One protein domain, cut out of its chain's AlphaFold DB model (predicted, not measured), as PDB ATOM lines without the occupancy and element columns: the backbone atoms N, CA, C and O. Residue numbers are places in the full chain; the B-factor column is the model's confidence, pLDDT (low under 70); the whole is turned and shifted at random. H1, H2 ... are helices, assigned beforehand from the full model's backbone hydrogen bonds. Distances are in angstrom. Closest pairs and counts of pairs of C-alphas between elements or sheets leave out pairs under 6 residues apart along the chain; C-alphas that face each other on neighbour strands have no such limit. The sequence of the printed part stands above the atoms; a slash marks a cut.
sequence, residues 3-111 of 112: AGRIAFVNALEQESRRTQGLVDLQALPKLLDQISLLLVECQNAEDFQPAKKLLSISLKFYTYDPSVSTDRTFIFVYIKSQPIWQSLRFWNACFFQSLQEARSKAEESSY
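AT A GLANCE: This is residues 3 to 111 of the 112 residues of the protein "SBF2 domain-containing protein" of Schistosoma curassoni (UniProt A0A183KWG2). A small body of helices has one long helix, H6, set about perpendicular to H2 and H3 as an arm, whose far part sticks out with the tail behind it as residues 98 to 111. In the body, H1, H2 and H3 form a short up-and-down bundle, a little loose between H1 and H2; the link of residues 59 to 74 loops out at the end of the body away from H6, and the short helices H4 and H5 lead from it to the arm. The printed part has 109 residues with six named helices, H1 to H6 in order, and no named strand: its class is all helix. It is only just compact, close to loose, with a radius of gyration of the C-alphas of 15.5 A, and elongated, spanning 50 by 32 by 25 A.

IN THESE COORDINATES: Find C-alpha 88 at (28.994, 162.262, 102.375); from there H6, residues 88 to 108, runs 30.3 A to C-alpha 108 at (6.614, 173.341, 85.171). H5 is residues 83 to 86 and H4 residues 75 to 79. H3, residues 49 to 58, is 14.3 A long, and H2, residues 28 to 44, is 24.3 A. H1, residues 3 to 18, begins at C-alpha 3, (6.865, 154.340, 105.132), and measures 22.5 A.

HOW THE PARTS SIT: Look first at H6, which is close to H3 but not clearly touching: the closest C-alphas, of Lys 52 and Cys 94, are 6.7 A apart, and the lines are about perpendicular at 90 degrees. H3 touches H1 at Ile 6 and Pro 50, C-alphas 5.1 A apart, with a shallow tilt of 21 degrees, the same way. H2 and H3 are a helical hairpin, opposite ways at a shallow tilt of 30 degrees; residues 38 to 42 of H2 make this touch, closest at the C-alphas of Leu 39 and Ala 51, 6.1 A. H4 and H3 only just touch, with 3 pairs of C-alphas within 8 A, the closest being those of Ser 58 and Phe 76 at 4.8 A. H5 only just touches H2, also with 3 pairs, closest at Gln 43 and Ile 84, C-alphas 6.1 A apart. H1 and H6 are apart. In H1, H2, H3, H4 and H6 every O i to N i+4 pair is within hydrogen-bond range; H5 is too short for such a pair.

THE WHOLE: The two C-alphas farthest apart, of Ser 67 and Tyr 111, are 53.3 A from each other. The printed part has no cut, and the link from H3 to H4, 16 residues, is long. Mean pLDDT of the printed part is 93.3; look for values under 70 at residues 110 to 111.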
ATOM      1  N   ALA A   3       8.093 153.579 104.899       74.94
ATOM      2  CA  ALA A   3       6.865 154.340 105.132       74.94
ATOM      3  C   ALA A   3       6.716 154.854 106.579       74.94
ATOM      4  O   ALA A   3       6.204 155.950 106.788       74.94
ATOM      5  N   GLY A   4       7.205 154.105 107.577       89.62
ATOM      6  CA  GLY A   4       7.110 154.509 108.984       89.62
ATOM      7  C   GLY A   4       7.979 155.725 109.315       89.62
ATOM      8  O   GLY A   4       7.547 156.607 110.054       89.62
ATOM      9  N   ARG A   5       9.170 155.817 108.706       92.00
ATOM     10  CA  ARG A   5      10.110 156.923 108.942       92.00
ATOM     11  C   ARG A   5       9.580 158.237 108.395       92.00
ATOM     12  O   ARG A   5       9.573 159.244 109.099       92.00
ATOM     13  N   ILE A   6       9.095 158.232 107.155       94.38
ATOM     14  CA  ILE A   6       8.543 159.451 106.565       94.38
ATOM     15  C   ILE A   6       7.229 159.861 107.240       94.38
ATOM     16  O   ILE A   6       7.020 161.048 107.482       94.38
ATOM     17  N   ALA A   7       6.381 158.899 107.627       94.31
ATOM     18  CA  ALA A   7       5.165 159.175 108.387       94.31
ATOM     19  C   ALA A   7       5.471 159.850 109.732       94.31
ATOM     20  O   ALA A   7       4.823 160.838 110.069       94.31
ATOM     21  N   PHE A   8       6.493 159.382 110.457       94.44
ATOM     22  CA  PHE A   8       6.938 160.020 111.697       94.44
ATOM     23  C   PHE A   8       7.362 161.475 111.472       94.44
ATOM     24  O   PHE A   8       6.878 162.375 112.155       94.44
ATOM     25  N   VAL A   9       8.217 161.735 110.478       95.62
ATOM     26  CA  VAL A   9       8.688 163.100 110.197       95.62
ATOM     27  C   VAL A   9       7.549 164.006 109.711       95.62
ATOM     28  O   VAL A   9       7.524 165.189 110.044       95.62
ATOM     29  N   ASN A  10       6.573 163.469 108.974       95.56
ATOM     30  CA  ASN A  10       5.369 164.205 108.577       95.56
ATOM     31  C   ASN A  10       4.483 164.552 109.781       95.56
ATOM     32  O   ASN A  10       3.998 165.678 109.866       95.56
ATOM     33  N   ALA A  11       4.297 163.613 110.713       94.12
ATOM     34  CA  ALA A  11       3.547 163.849 111.943       94.12
ATOM     35  C   ALA A  11       4.232 164.913 112.811       94.12
ATOM     36  O   ALA A  11       3.565 165.820 113.301       94.12
ATOM     37  N   LEU A  12       5.567 164.866 112.919       92.94
ATOM     38  CA  LEU A  12       6.331 165.944 113.540       92.94
ATOM     39  C   LEU A  12       6.103 167.266 112.809       92.94
ATOM     40  O   LEU A  12       5.750 168.250 113.436       92.94
ATOM     41  N   GLU A  13       6.229 167.329 111.486       94.44
ATOM     42  CA  GLU A  13       5.988 168.585 110.769       94.44
ATOM     43  C   GLU A  13       4.595 169.173 111.043       94.44
ATOM     44  O   GLU A  13       4.451 170.380 111.240       94.44
ATOM     45  N   GLN A  14       3.568 168.324 111.068       93.94
ATOM     46  CA  GLN A  14       2.204 168.735 111.374       93.94
ATOM     47  C   GLN A  14       2.090 169.273 112.801       93.94
ATOM     48  O   GLN A  14       1.507 170.339 113.011       93.94
ATOM     49  N   GLU A  15       2.699 168.581 113.760       90.94
ATOM     50  CA  GLU A  15       2.744 169.008 115.153       90.94
ATOM     51  C   GLU A  15       3.460 170.356 115.304       90.94
ATOM     52  O   GLU A  15       2.941 171.247 115.970       90.94
ATOM     53  N   SER A  16       4.558 170.576 114.569       90.00
ATOM     54  CA  SER A  16       5.242 171.877 114.476       90.00
ATOM     55  C   SER A  16       4.290 173.004 114.144       90.00
ATOM     56  O   SER A  16       4.379 174.090 114.702       90.00
ATOM     57  N   ARG A  17       3.430 172.777 113.148       92.38
ATOM     58  CA  ARG A  17       2.529 173.805 112.636       92.38
ATOM     59  C   ARG A  17       1.443 174.074 113.666       92.38
ATOM     60  O   ARG A  17       1.100 175.229 113.887       92.38
ATOM     61  N   ARG A  18       0.963 173.018 114.329       93.19
ATOM     62  CA  ARG A  18      -0.044 173.086 115.392       93.19
ATOM     63  C   ARG A  18       0.457 173.852 116.617       93.19
ATOM     64  O   ARG A  18      -0.287 174.662 117.158       93.19
ATOM     65  N   THR A  19       1.696 173.617 117.043       92.56
ATOM     66  CA  THR A  19       2.288 174.237 118.243       92.56
ATOM     67  C   THR A  19       3.128 175.478 117.942       92.56
ATOM     68  O   THR A  19       3.801 175.995 118.830       92.56
ATOM     69  N   GLN A  20       3.136 175.952 116.691       92.50
ATOM     70  CA  GLN A  20       4.029 177.022 116.217       92.50
ATOM     71  C   GLN A  20       5.518 176.756 116.521       92.50
ATOM     72  O   GLN A  20       6.301 177.675 116.758       92.50
ATOM     73  N   GLY A  21       5.911 175.482 116.505       91.69
ATOM     74  CA  GLY A  21       7.271 175.006 116.730       91.69
ATOM     75  C   GLY A  21       7.624 174.760 118.193       91.69
ATOM     76  O   GLY A  21       8.707 174.242 118.442       91.69
ATOM     77  N   LEU A  22       6.747 175.077 119.150       94.94
ATOM     78  CA  LEU A  22       7.028 174.857 120.565       94.94
ATOM     79  C   LEU A  22       6.915 173.369 120.934       94.94
ATOM     80  O   LEU A  22       5.927 172.707 120.611       94.94
ATOM     81  N   VAL A  23       7.917 172.872 121.657       94.00
ATOM     82  CA  VAL A  23       7.961 171.540 122.270       94.00
ATOM     83  C   VAL A  23       8.026 171.679 123.780       94.00
ATOM     84  O   VAL A  23       8.874 172.403 124.309       94.00
ATOM     85  N   ASP A  24       7.161 170.936 124.464       92.88
ATOM     86  CA  ASP A  24       7.213 170.795 125.915       92.88
ATOM     87  C   ASP A  24       8.532 170.135 126.344       92.88
ATOM     88  O   ASP A  24       8.902 169.065 125.849       92.88
ATOM     89  N   LEU A  25       9.229 170.766 127.290       92.81
ATOM     90  CA  LEU A  25      10.475 170.266 127.858       92.81
ATOM     91  C   LEU A  25      10.306 168.859 128.456       92.81
ATOM     92  O   LEU A  25      11.219 168.044 128.362       92.81
ATOM     93  N   GLN A  26       9.126 168.530 128.996       93.94
ATOM     94  CA  GLN A  26       8.846 167.190 129.530       93.94
ATOM     95  C   GLN A  26       8.782 166.112 128.439       93.94
ATOM     96  O   GLN A  26       9.135 164.958 128.678       93.94
ATOM     97  N   ALA A  27       8.349 166.477 127.231       92.88
ATOM     98  CA  ALA A  27       8.260 165.565 126.092       92.88
ATOM     99  C   ALA A  27       9.579 165.465 125.305       92.88
ATOM    100  O   ALA A  27       9.757 164.529 124.518       92.88
ATOM    101  N   LEU A  28      10.503 166.409 125.518       94.31
ATOM    102  CA  LEU A  28      11.741 166.539 124.757       94.31
ATOM    103  C   LEU A  28      12.620 165.275 124.783       94.31
ATOM    104  O   LEU A  28      13.002 164.844 123.696       94.31
ATOM    105  N   PRO A  29      12.923 164.632 125.930       95.81
ATOM    106  CA  PRO A  29      13.835 163.485 125.940       95.81
ATOM    107  C   PRO A  29      13.320 162.329 125.080       95.81
ATOM    108  O   PRO A  29      14.028 161.829 124.210       95.81
ATOM    109  N   LYS A  30      12.032 161.993 125.228       95.75
ATOM    110  CA  LYS A  30      11.381 160.948 124.430       95.75
ATOM    111  C   LYS A  30      11.406 161.274 122.935       95.75
ATOM    112  O   LYS A  30      11.619 160.383 122.116       95.75
ATOM    113  N   LEU A  31      11.193 162.540 122.574       95.25
ATOM    114  CA  LEU A  31      11.281 162.985 121.186       95.25
ATOM    115  C   LEU A  31      12.709 162.841 120.635       95.25
ATOM    116  O   LEU A  31      12.883 162.364 119.515       95.25
ATOM    117  N   LEU A  32      13.729 163.220 121.411       96.50
ATOM    118  CA  LEU A  32      15.135 163.102 121.014       96.50
ATOM    119  C   LEU A  32      15.570 161.641 120.843       96.50
ATOM    120  O   LEU A  32      16.304 161.342 119.897       96.50
ATOM    121  N   ASP A  33      15.073 160.728 121.679       96.62
ATOM    122  CA  ASP A  33      15.312 159.288 121.533       96.62
ATOM    123  C   ASP A  33      14.720 158.755 120.221       96.62
ATOM    124  O   ASP A  33      15.396 158.067 119.451       96.62
ATOM    125  N   GLN A  34      13.472 159.126 119.914       95.94
ATOM    126  CA  GLN A  34      12.806 158.737 118.668       95.94
ATOM    127  C   GLN A  34      13.512 159.308 117.434       95.94
ATOM    128  O   GLN A  34      13.687 158.602 116.439       95.94
ATOM    129  N   ILE A  35      13.947 160.569 117.498       97.00
ATOM    130  CA  ILE A  35      14.726 161.201 116.429       97.00
ATOM    131  C   ILE A  35      16.059 160.473 116.236       97.00
ATOM    132  O   ILE A  35      16.425 160.169 115.103       97.00
ATOM    133  N   SER A  36      16.771 160.168 117.319       97.12
ATOM    134  CA  SER A  36      18.062 159.476 117.248       97.12
ATOM    135  C   SER A  36      17.919 158.104 116.591       97.12
ATOM    136  O   SER A  36      18.669 157.785 115.669       97.12
ATOM    137  N   LEU A  37      16.904 157.329 116.988       96.06
ATOM    138  CA  LEU A  37      16.596 156.043 116.363       96.06
ATOM    139  C   LEU A  37      16.287 156.198 114.867       96.06
ATOM    140  O   LEU A  37      16.867 155.490 114.045       96.06
ATOM    141  N   LEU A  38      15.428 157.152 114.500       96.88
ATOM    142  CA  LEU A  38      15.080 157.412 113.103       96.88
ATOM    143  C   LEU A  38      16.316 157.742 112.256       96.88
ATOM    144  O   LEU A  38      16.457 157.226 111.149       96.88
ATOM    145  N   LEU A  39      17.219 158.584 112.760       97.25
ATOM    146  CA  LEU A  39      18.433 158.968 112.037       97.25
ATOM    147  C   LEU A  39      19.382 157.781 111.834       97.25
ATOM    148  O   LEU A  39      19.947 157.640 110.747       97.25
ATOM    149  N   VAL A  40      19.506 156.895 112.827       96.44
ATOM    150  CA  VAL A  40      20.258 155.636 112.696       96.44
ATOM    151  C   VAL A  40      19.621 154.732 111.639       96.44
ATOM    152  O   VAL A  40      20.319 154.199 110.777       96.44
ATOM    153  N   GLU A  41      18.296 154.587 111.643       95.94
ATOM    154  CA  GLU A  41      17.595 153.788 110.636       95.94
ATOM    155  C   GLU A  41      17.725 154.364 109.220       95.94
ATOM    156  O   GLU A  41      17.914 153.602 108.270       95.94
ATOM    157  N   CYS A  42      17.643 155.689 109.064       96.50
ATOM    158  CA  CYS A  42      17.883 156.381 107.795       96.50
ATOM    159  C   CYS A  42      19.299 156.120 107.279       96.50
ATOM    160  O   CYS A  42      19.475 155.811 106.103       96.50
ATOM    161  N   GLN A  43      20.297 156.209 108.162       96.00
ATOM    162  CA  GLN A  43      21.690 155.945 107.815       96.00
ATOM    163  C   GLN A  43      21.900 154.490 107.372       96.00
ATOM    164  O   GLN A  43      22.550 154.258 106.356       96.00
ATOM    165  N   ASN A  44      21.339 153.523 108.100       95.00
ATOM    166  CA  ASN A  44      21.507 152.096 107.811       95.00
ATOM    167  C   ASN A  44      20.766 151.649 106.547       95.00
ATOM    168  O   ASN A  44      21.242 150.773 105.833       95.00
ATOM    169  N   ALA A  45      19.592 152.223 106.282       94.62
ATOM    170  CA  ALA A  45      18.784 151.889 105.113       94.62
ATOM    171  C   ALA A  45      19.126 152.728 103.869       94.62
ATOM    172  O   ALA A  45      18.465 152.560 102.849       94.62
ATOM    173  N   GLU A  46      20.080 153.663 103.977       93.12
ATOM    174  CA  GLU A  46      20.387 154.688 102.963       93.12
ATOM    175  C   GLU A  46      19.145 155.478 102.490       93.12
ATOM    176  O   GLU A  46      19.088 156.026 101.389       93.12
ATOM    177  N   ASP A  47      18.135 155.576 103.358       92.88
ATOM    178  CA  ASP A  47      16.892 156.304 103.127       92.88
ATOM    179  C   ASP A  47      16.997 157.690 103.766       92.88
ATOM    180  O   ASP A  47      16.614 157.913 104.917       92.88
ATOM    181  N   PHE A  48      17.585 158.622 103.020       95.62
ATOM    182  CA  PHE A  48      17.948 159.949 103.524       95.62
ATOM    183  C   PHE A  48      16.823 160.986 103.445       95.62
ATOM    184  O   PHE A  48      16.955 162.076 104.004       95.62
ATOM    185  N   GLN A  49      15.705 160.671 102.787       94.12
ATOM    186  CA  GLN A  49      14.605 161.618 102.590       94.12
ATOM    187  C   GLN A  49      13.943 162.051 103.917       94.12
ATOM    188  O   GLN A  49      13.783 163.262 104.122       94.12
ATOM    189  N   PRO A  50      13.637 161.142 104.870       96.12
ATOM    190  CA  PRO A  50      13.136 161.532 106.187       96.12
ATOM    191  C   PRO A  50      14.160 162.360 106.975       96.12
ATOM    192  O   PRO A  50      13.791 163.364 107.580       96.12
ATOM    193  N   ALA A  51      15.448 162.003 106.919       97.06
ATOM    194  CA  ALA A  51      16.518 162.733 107.598       97.06
ATOM    195  C   ALA A  51      16.702 164.162 107.051       97.06
ATOM    196  O   ALA A  51      16.803 165.101 107.840       97.06
ATOM    197  N   LYS A  52      16.666 164.354 105.720       96.00
ATOM    198  CA  LYS A  52      16.693 165.682 105.069       96.00
ATOM    199  C   LYS A  52      15.555 166.553 105.590       96.00
ATOM    200  O   LYS A  52      15.765 167.691 106.007       96.00
ATOM    201  N   LYS A  53      14.341 165.999 105.592       95.62
ATOM    202  CA  LYS A  53      13.142 166.709 106.036       95.62
ATOM    203  C   LYS A  53      13.206 167.047 107.530       95.62
ATOM    204  O   LYS A  53      12.929 168.183 107.911       95.62
ATOM    205  N   LEU A  54      13.631 166.097 108.363       97.00
ATOM    206  CA  LEU A  54      13.822 166.300 109.796       97.00
ATOM    207  C   LEU A  54      14.855 167.397 110.081       97.00
ATOM    208  O   LEU A  54      14.597 168.248 110.928       97.00
ATOM    209  N   LEU A  55      15.976 167.428 109.355       96.62
ATOM    210  CA  LEU A  55      16.987 168.478 109.489       96.62
ATOM    211  C   LEU A  55      16.370 169.865 109.269       96.62
ATOM    212  O   LEU A  55      16.514 170.741 110.120       96.62
ATOM    213  N   SER A  56      15.611 170.055 108.185       94.50
ATOM    214  CA  SER A  56      14.923 171.327 107.917       94.50
ATOM    215  C   SER A  56      13.909 171.702 109.002       94.50
ATOM    216  O   SER A  56      13.776 172.874 109.357       94.50
ATOM    217  N   ILE A  57      13.182 170.721 109.535       94.38
ATOM    218  CA  ILE A  57      12.173 170.928 110.578       94.38
ATOM    219  C   ILE A  57      12.823 171.242 111.935       94.38
ATOM    220  O   ILE A  57      12.314 172.075 112.684       94.38
ATOM    221  N   SER A  58      13.979 170.648 112.236       96.00
ATOM    222  CA  SER A  58      14.707 170.842 113.499       96.00
ATOM    223  C   SER A  58      15.167 172.287 113.736       96.00
ATOM    224  O   SER A  58      15.419 172.669 114.877       96.00
ATOM    225  N   LEU A  59      15.229 173.093 112.670       94.81
ATOM    226  CA  LEU A  59      15.523 174.530 112.702       94.81
ATOM    227  C   LEU A  59      14.294 175.402 113.010       94.81
ATOM    228  O   LEU A  59      14.427 176.605 113.208       94.81
ATOM    229  N   LYS A  60      13.095 174.816 113.013       92.00
ATOM    230  CA  LYS A  60      11.823 175.501 113.299       92.00
ATOM    231  C   LYS A  60      11.271 175.114 114.665       92.00
ATOM    232  O   LYS A  60      10.639 175.931 115.324       92.00
ATOM    233  N   PHE A  61      11.521 173.876 115.079       93.19
ATOM    234  CA  PHE A  61      11.159 173.384 116.397       93.19
ATOM    235  C   PHE A  61      12.075 173.930 117.481       93.19
ATOM    236  O   PHE A  61      13.297 173.883 117.331       93.19
ATOM    237  N   TYR A  62      11.500 174.340 118.604       95.38
ATOM    238  CA  TYR A  62      12.232 174.831 119.757       95.38
ATOM    239  C   TYR A  62      11.559 174.460 121.079       95.38
ATOM    240  O   TYR A  62      10.383 174.116 121.141       95.38
ATOM    241  N   THR A  63      12.324 174.573 122.152       95.81
ATOM    242  CA  THR A  63      11.853 174.479 123.532       95.81
ATOM    243  C   THR A  63      12.482 175.596 124.361       95.81
ATOM    244  O   THR A  63      13.452 176.223 123.923       95.81
ATOM    245  N   TYR A  64      11.948 175.850 125.549       94.88
ATOM    246  CA  TYR A  64      12.585 176.711 126.543       94.88
ATOM    247  C   TYR A  64      13.285 175.814 127.560       94.88
ATOM    248  O   TYR A  64      12.662 175.344 128.509       94.88
ATOM    249  N   ASP A  65      14.567 175.545 127.318       91.75
ATOM    250  CA  ASP A  65      15.408 174.776 128.232       91.75
ATOM    251  C   ASP A  65      16.350 175.728 128.987       91.75
ATOM    252  O   ASP A  65      17.386 176.121 128.435       91.75
ATOM    253  N   PRO A  66      16.026 176.086 130.244       90.19
ATOM    254  CA  PRO A  66      16.832 177.012 131.033       90.19
ATOM    255  C   PRO A  66      18.223 176.460 131.377       90.19
ATOM    256  O   PRO A  66      19.078 177.224 131.818       90.19
ATOM    257  N   SER A  67      18.469 175.157 131.194       89.00
ATOM    258  CA  SER A  67      19.794 174.558 131.386       89.00
ATOM    259  C   SER A  67      20.740 174.799 130.205       89.00
ATOM    260  O   SER A  67      21.957 174.732 130.372       89.00
ATOM    261  N   VAL A  68      20.193 175.107 129.022       88.50
ATOM    262  CA  VAL A  68      20.959 175.318 127.786       88.50
ATOM    263  C   VAL A  68      21.044 176.797 127.424       88.50
ATOM    264  O   VAL A  68      22.112 177.273 127.039       88.50
ATOM    265  N   SER A  69      19.930 177.528 127.515       89.25
ATOM    266  CA  SER A  69      19.852 178.940 127.135       89.25
ATOM    267  C   SER A  69      18.713 179.655 127.861       89.25
ATOM    268  O   SER A  69      17.699 179.055 128.206       89.25
ATOM    269  N   THR A  70      18.848 180.968 128.043       86.44
ATOM    270  CA  THR A  70      17.748 181.837 128.494       86.44
ATOM    271  C   THR A  70      16.709 182.092 127.398       86.44
ATOM    272  O   THR A  70      15.594 182.509 127.699       86.44
ATOM    273  N   ASP A  71      17.065 181.826 126.138       92.19
ATOM    274  CA  ASP A  71      16.201 181.965 124.966       92.19
ATOM    275  C   ASP A  71      15.691 180.605 124.458       92.19
ATOM    276  O   ASP A  71      16.036 179.533 124.957       92.19
ATOM    277  N   ARG A  72      14.878 180.640 123.394       94.31
ATOM    278  CA  ARG A  72      14.442 179.432 122.686       94.31
ATOM    279  C   ARG A  72      15.639 178.603 122.207       94.31
ATOM    280  O   ARG A  72      16.528 179.100 121.516       94.31
ATOM    281  N   THR A  73      15.611 177.311 122.505       96.12
ATOM    282  CA  THR A  73      16.615 176.339 122.069       96.12
ATOM    283  C   THR A  73      16.021 175.457 120.984       96.12
ATOM    284  O   THR A  73      15.066 174.720 121.227       96.12
ATOM    285  N   PHE A  74      16.570 175.535 119.772       96.12
ATOM    286  CA  PHE A  74      16.092 174.738 118.645       96.12
ATOM    287  C   PHE A  74      16.452 173.262 118.796       96.12
ATOM    288  O   PHE A  74      17.531 172.929 119.289       96.12
ATOM    289  N   ILE A  75      15.601 172.373 118.281       96.44
ATOM    290  CA  ILE A  75      15.849 170.922 118.317       96.44
ATOM    291  C   ILE A  75      17.163 170.560 117.623       96.44
ATOM    292  O   ILE A  75      17.869 169.655 118.068       96.44
ATOM    293  N   PHE A  76      17.544 171.324 116.594       96.88
ATOM    294  CA  PHE A  76      18.840 171.200 115.934       96.88
ATOM    295  C   PHE A  76      20.023 171.169 116.918       96.88
ATOM    296  O   PHE A  76      20.952 170.389 116.718       96.88
ATOM    297  N   VAL A  77      19.985 171.949 118.006       96.25
ATOM    298  CA  VAL A  77      21.075 172.012 118.998       96.25
ATOM    299  C   VAL A  77      21.355 170.646 119.624       96.25
ATOM    300  O   VAL A  77      22.519 170.306 119.829       96.25
ATOM    301  N   TYR A  78      20.311 169.852 119.868       96.25
ATOM    302  CA  TYR A  78      20.419 168.528 120.484       96.25
ATOM    303  C   TYR A  78      20.840 167.443 119.491       96.25
ATOM    304  O   TYR A  78      21.480 166.470 119.876       96.25
ATOM    305  N   ILE A  79      20.503 167.601 118.207       96.81
ATOM    306  CA  ILE A  79      20.740 166.567 117.188       96.81
ATOM    307  C   ILE A  79      21.928 166.871 116.269       96.81
ATOM    308  O   ILE A  79      22.269 166.039 115.433       96.81
ATOM    309  N   LYS A  80      22.582 168.031 116.396       96.38
ATOM    310  CA  LYS A  80      23.699 168.456 115.525       96.38
ATOM    311  C   LYS A  80      24.903 167.506 115.525       96.38
ATOM    312  O   LYS A  80      25.689 167.532 114.585       96.38
ATOM    313  N   SER A  81      25.068 166.693 116.569       96.38
ATOM    314  CA  SER A  81      26.170 165.731 116.708       96.38
ATOM    315  C   SER A  81      25.883 164.368 116.069       96.38
ATOM    316  O   SER A  81      26.747 163.495 116.099       96.38
ATOM    317  N   GLN A  82      24.695 164.165 115.491       97.50
ATOM    318  CA  GLN A  82      24.321 162.882 114.898       97.50
ATOM    319  C   GLN A  82      25.218 162.551 113.685       97.50
ATOM    320  O   GLN A  82      25.386 163.403 112.804       97.50
ATOM    321  N   PRO A  83      25.770 161.323 113.580       96.75
ATOM    322  CA  PRO A  83      26.769 160.973 112.559       96.75
ATOM    323  C   PRO A  83      26.304 161.147 111.108       96.75
ATOM    324  O   PRO A  83      27.110 161.434 110.224       96.75
ATOM    325  N   ILE A  84      25.001 161.009 110.854       97.12
ATOM    326  CA  ILE A  84      24.399 161.176 109.524       97.12
ATOM    327  C   ILE A  84      24.694 162.554 108.909       97.12
ATOM    328  O   ILE A  84      24.848 162.657 107.696       97.12
ATOM    329  N   TRP A  85      24.884 163.602 109.718       96.75
ATOM    330  CA  TRP A  85      25.229 164.939 109.219       96.75
ATOM    331  C   TRP A  85      26.672 165.056 108.723       96.75
ATOM    332  O   TRP A  85      26.998 166.007 108.020       96.75
ATOM    333  N   GLN A  86      27.539 164.104 109.061       96.25
ATOM    334  CA  GLN A  86      28.913 164.023 108.552       96.25
ATOM    335  C   GLN A  86      29.019 163.059 107.355       96.25
ATOM    336  O   GLN A  86      30.071 162.943 106.731       96.25
ATOM    337  N   SER A  87      27.929 162.365 107.012       97.00
ATOM    338  CA  SER A  87      27.892 161.376 105.939       97.00
ATOM    339  C   SER A  87      27.895 162.047 104.563       97.00
ATOM    340  O   SER A  87      26.938 162.716 104.173       97.00
ATOM    341  N   LEU A  88      28.943 161.802 103.769       96.88
ATOM    342  CA  LEU A  88      28.994 162.262 102.375       96.88
ATOM    343  C   LEU A  88      27.851 161.667 101.536       96.88
ATOM    344  O   LEU A  88      27.308 162.340 100.667       96.88
ATOM    345  N   ARG A  89      27.438 160.424 101.828       97.25
ATOM    346  CA  ARG A  89      26.295 159.781 101.157       97.25
ATOM    347  C   ARG A  89      25.005 160.571 101.373       97.25
ATOM    348  O   ARG A  89      24.276 160.809 100.414       97.25
ATOM    349  N   PHE A  90      24.767 161.021 102.606       97.56
ATOM    350  CA  PHE A  90      23.606 161.842 102.946       97.56
ATOM    351  C   PHE A  90      23.612 163.162 102.166       97.56
ATOM    352  O   PHE A  90      22.616 163.507 101.528       97.56
ATOM    353  N   TRP A  91      24.738 163.882 102.166       97.81
ATOM    354  CA  TRP A  91      24.835 165.171 101.478       97.81
ATOM    355  C   TRP A  91      24.741 165.048  99.960       97.81
ATOM    356  O   TRP A  91      24.040 165.848  99.341       97.81
ATOM    357  N   ASN A  92      25.352 164.021  99.366       97.19
ATOM    358  CA  ASN A  92      25.205 163.733  97.941       97.19
ATOM    359  C   ASN A  92      23.735 163.476  97.589       97.19
ATOM    360  O   ASN A  92      23.217 164.072  96.647       97.19
ATOM    361  N   ALA A  93      23.038 162.645  98.371       96.06
ATOM    362  CA  ALA A  93      21.618 162.378  98.161       96.06
ATOM    363  C   ALA A  93      20.770 163.655  98.279       96.06
ATOM    364  O   ALA A  93      19.941 163.923  97.410       96.06
ATOM    365  N   CYS A  94      21.012 164.480  99.303       95.38
ATOM    366  CA  CYS A  94      20.312 165.754  99.474       95.38
ATOM    367  C   CYS A  94      20.552 166.707  98.300       95.38
ATOM    368  O   CYS A  94      19.611 167.344  97.829       95.38
ATOM    369  N   PHE A  95      21.794 166.794  97.825       95.56
ATOM    370  CA  PHE A  95      22.171 167.625  96.689       95.56
ATOM    371  C   PHE A  95      21.462 167.182  95.407       95.56
ATOM    372  O   PHE A  95      20.810 168.001  94.759       95.56
ATOM    373  N   PHE A  96      21.515 165.888  95.073       94.75
ATOM    374  CA  PHE A  96      20.833 165.359  93.890       94.75
ATOM    375  C   PHE A  96      19.317 165.540  93.965       94.75
ATOM    376  O   PHE A  96      18.706 165.928  92.973       94.75
ATOM    377  N   GLN A  97      18.711 165.337  95.139       91.94
ATOM    378  CA  GLN A  97      17.287 165.613  95.342       91.94
ATOM    379  C   GLN A  97      16.956 167.086  95.085       91.94
ATOM    380  O   GLN A  97      16.026 167.377  94.343       91.94
ATOM    381  N   SER A  98      17.732 168.020  95.640       92.25
ATOM    382  CA  SER A  98      17.498 169.455  95.433       92.25
ATOM    383  C   SER A  98      17.702 169.883  93.974       92.25
ATOM    384  O   SER A  98      16.958 170.726  93.479       92.25
ATOM    385  N   LEU A  99      18.665 169.285  93.260       93.88
ATOM    386  CA  LEU A  99      18.829 169.496  91.817       93.88
ATOM    387  C   LEU A  99      17.623 168.991  91.026       93.88
ATOM    388  O   LEU A  99      17.163 169.674  90.114       93.88
ATOM    389  N   GLN A 100      17.120 167.805  91.366       92.19
ATOM    390  CA  GLN A 100      15.955 167.231  90.705       92.19
ATOM    391  C   GLN A 100      14.709 168.092  90.943       92.19
ATOM    392  O   GLN A 100      14.015 168.430  89.991       92.19
ATOM    393  N   GLU A 101      14.476 168.523  92.186       90.94
ATOM    394  CA  GLU A 101      13.386 169.437  92.547       90.94
ATOM    395  C   GLU A 101      13.474 170.768  91.775       90.94
ATOM    396  O   GLU A 101      12.453 171.301  91.343       90.94
ATOM    397  N   ALA A 102      14.680 171.313  91.582       91.62
ATOM    398  CA  ALA A 102      14.882 172.538  90.808       91.62
ATOM    399  C   ALA A 102      14.590 172.343  89.310       91.62
ATOM    400  O   ALA A 102      13.994 173.220  88.691       91.62
ATOM    401  N   ARG A 103      14.977 171.193  88.739       92.06
ATOM    402  CA  ARG A 103      14.687 170.846  87.337       92.06
ATOM    403  C   ARG A 103      13.192 170.701  87.092       92.06
ATOM    404  O   ARG A 103      12.683 171.336  86.179       92.06
ATOM    405  N   SER A 104      12.494 169.953  87.945       91.75
ATOM    406  CA  SER A 104      11.045 169.761  87.819       91.75
ATOM    407  C   SER A 104      10.280 171.086  87.888       91.75
ATOM    408  O   SER A 104       9.404 171.324  87.069       91.75
ATOM    409  N   LYS A 105      10.673 172.006  88.780       89.88
ATOM    410  CA  LYS A 105      10.065 173.348  88.844       89.88
ATOM    411  C   LYS A 105      10.312 174.182  87.585       89.88
ATOM    412  O   LYS A 105       9.433 174.920  87.165       89.88
ATOM    413  N   ALA A 106      11.505 174.091  86.995       88.00
ATOM    414  CA  ALA A 106      11.826 174.816  85.767       88.00
ATOM    415  C   ALA A 106      11.046 174.276  84.557       88.00
ATOM    416  O   ALA A 106      10.650 175.053  83.692       88.00
ATOM    417  N   GLU A 107      10.817 172.962  84.508       87.25
ATOM    418  CA  GLU A 107       9.955 172.332  83.505       87.25
ATOM    419  C   GLU A 107       8.508 172.815  83.657       87.25
ATOM    420  O   GLU A 107       7.922 173.255  82.676       87.25
ATOM    421  N   GLU A 108       7.963 172.829  84.878       81.75
ATOM    422  CA  GLU A 108       6.614 173.341  85.171       81.75
ATOM    423  C   GLU A 108       6.441 174.811  84.744       81.75
ATOM    424  O   GLU A 108       5.481 175.133  84.049       81.75
ATOM    425  N   SER A 109       7.404 175.686  85.059       73.50
ATOM    426  CA  SER A 109       7.370 177.104  84.660       73.50
ATOM    427  C   SER A 109       7.550 177.351  83.158       73.50
ATOM    428  O   SER A 109       7.347 178.472  82.709       73.50
ATOM    429  N   SER A 110       7.964 176.352  82.372       68.69
ATOM    430  CA  SER A 110       8.069 176.477  80.912       68.69
ATOM    431  C   SER A 110       6.735 176.236  80.194       68.69
ATOM    432  O   SER A 110       6.661 176.470  78.984       68.69
ATOM    433  N   TYR A 111       5.719 175.725  80.897       60.25
ATOM    434  CA  TYR A 111       4.382 175.455  80.359       60.25
ATOM    435  C   TYR A 111       3.324 176.485  80.797       60.25
ATOM    436  O   TYR A 111       2.175 176.376  80.361       60.25
TER     437      TYR A 111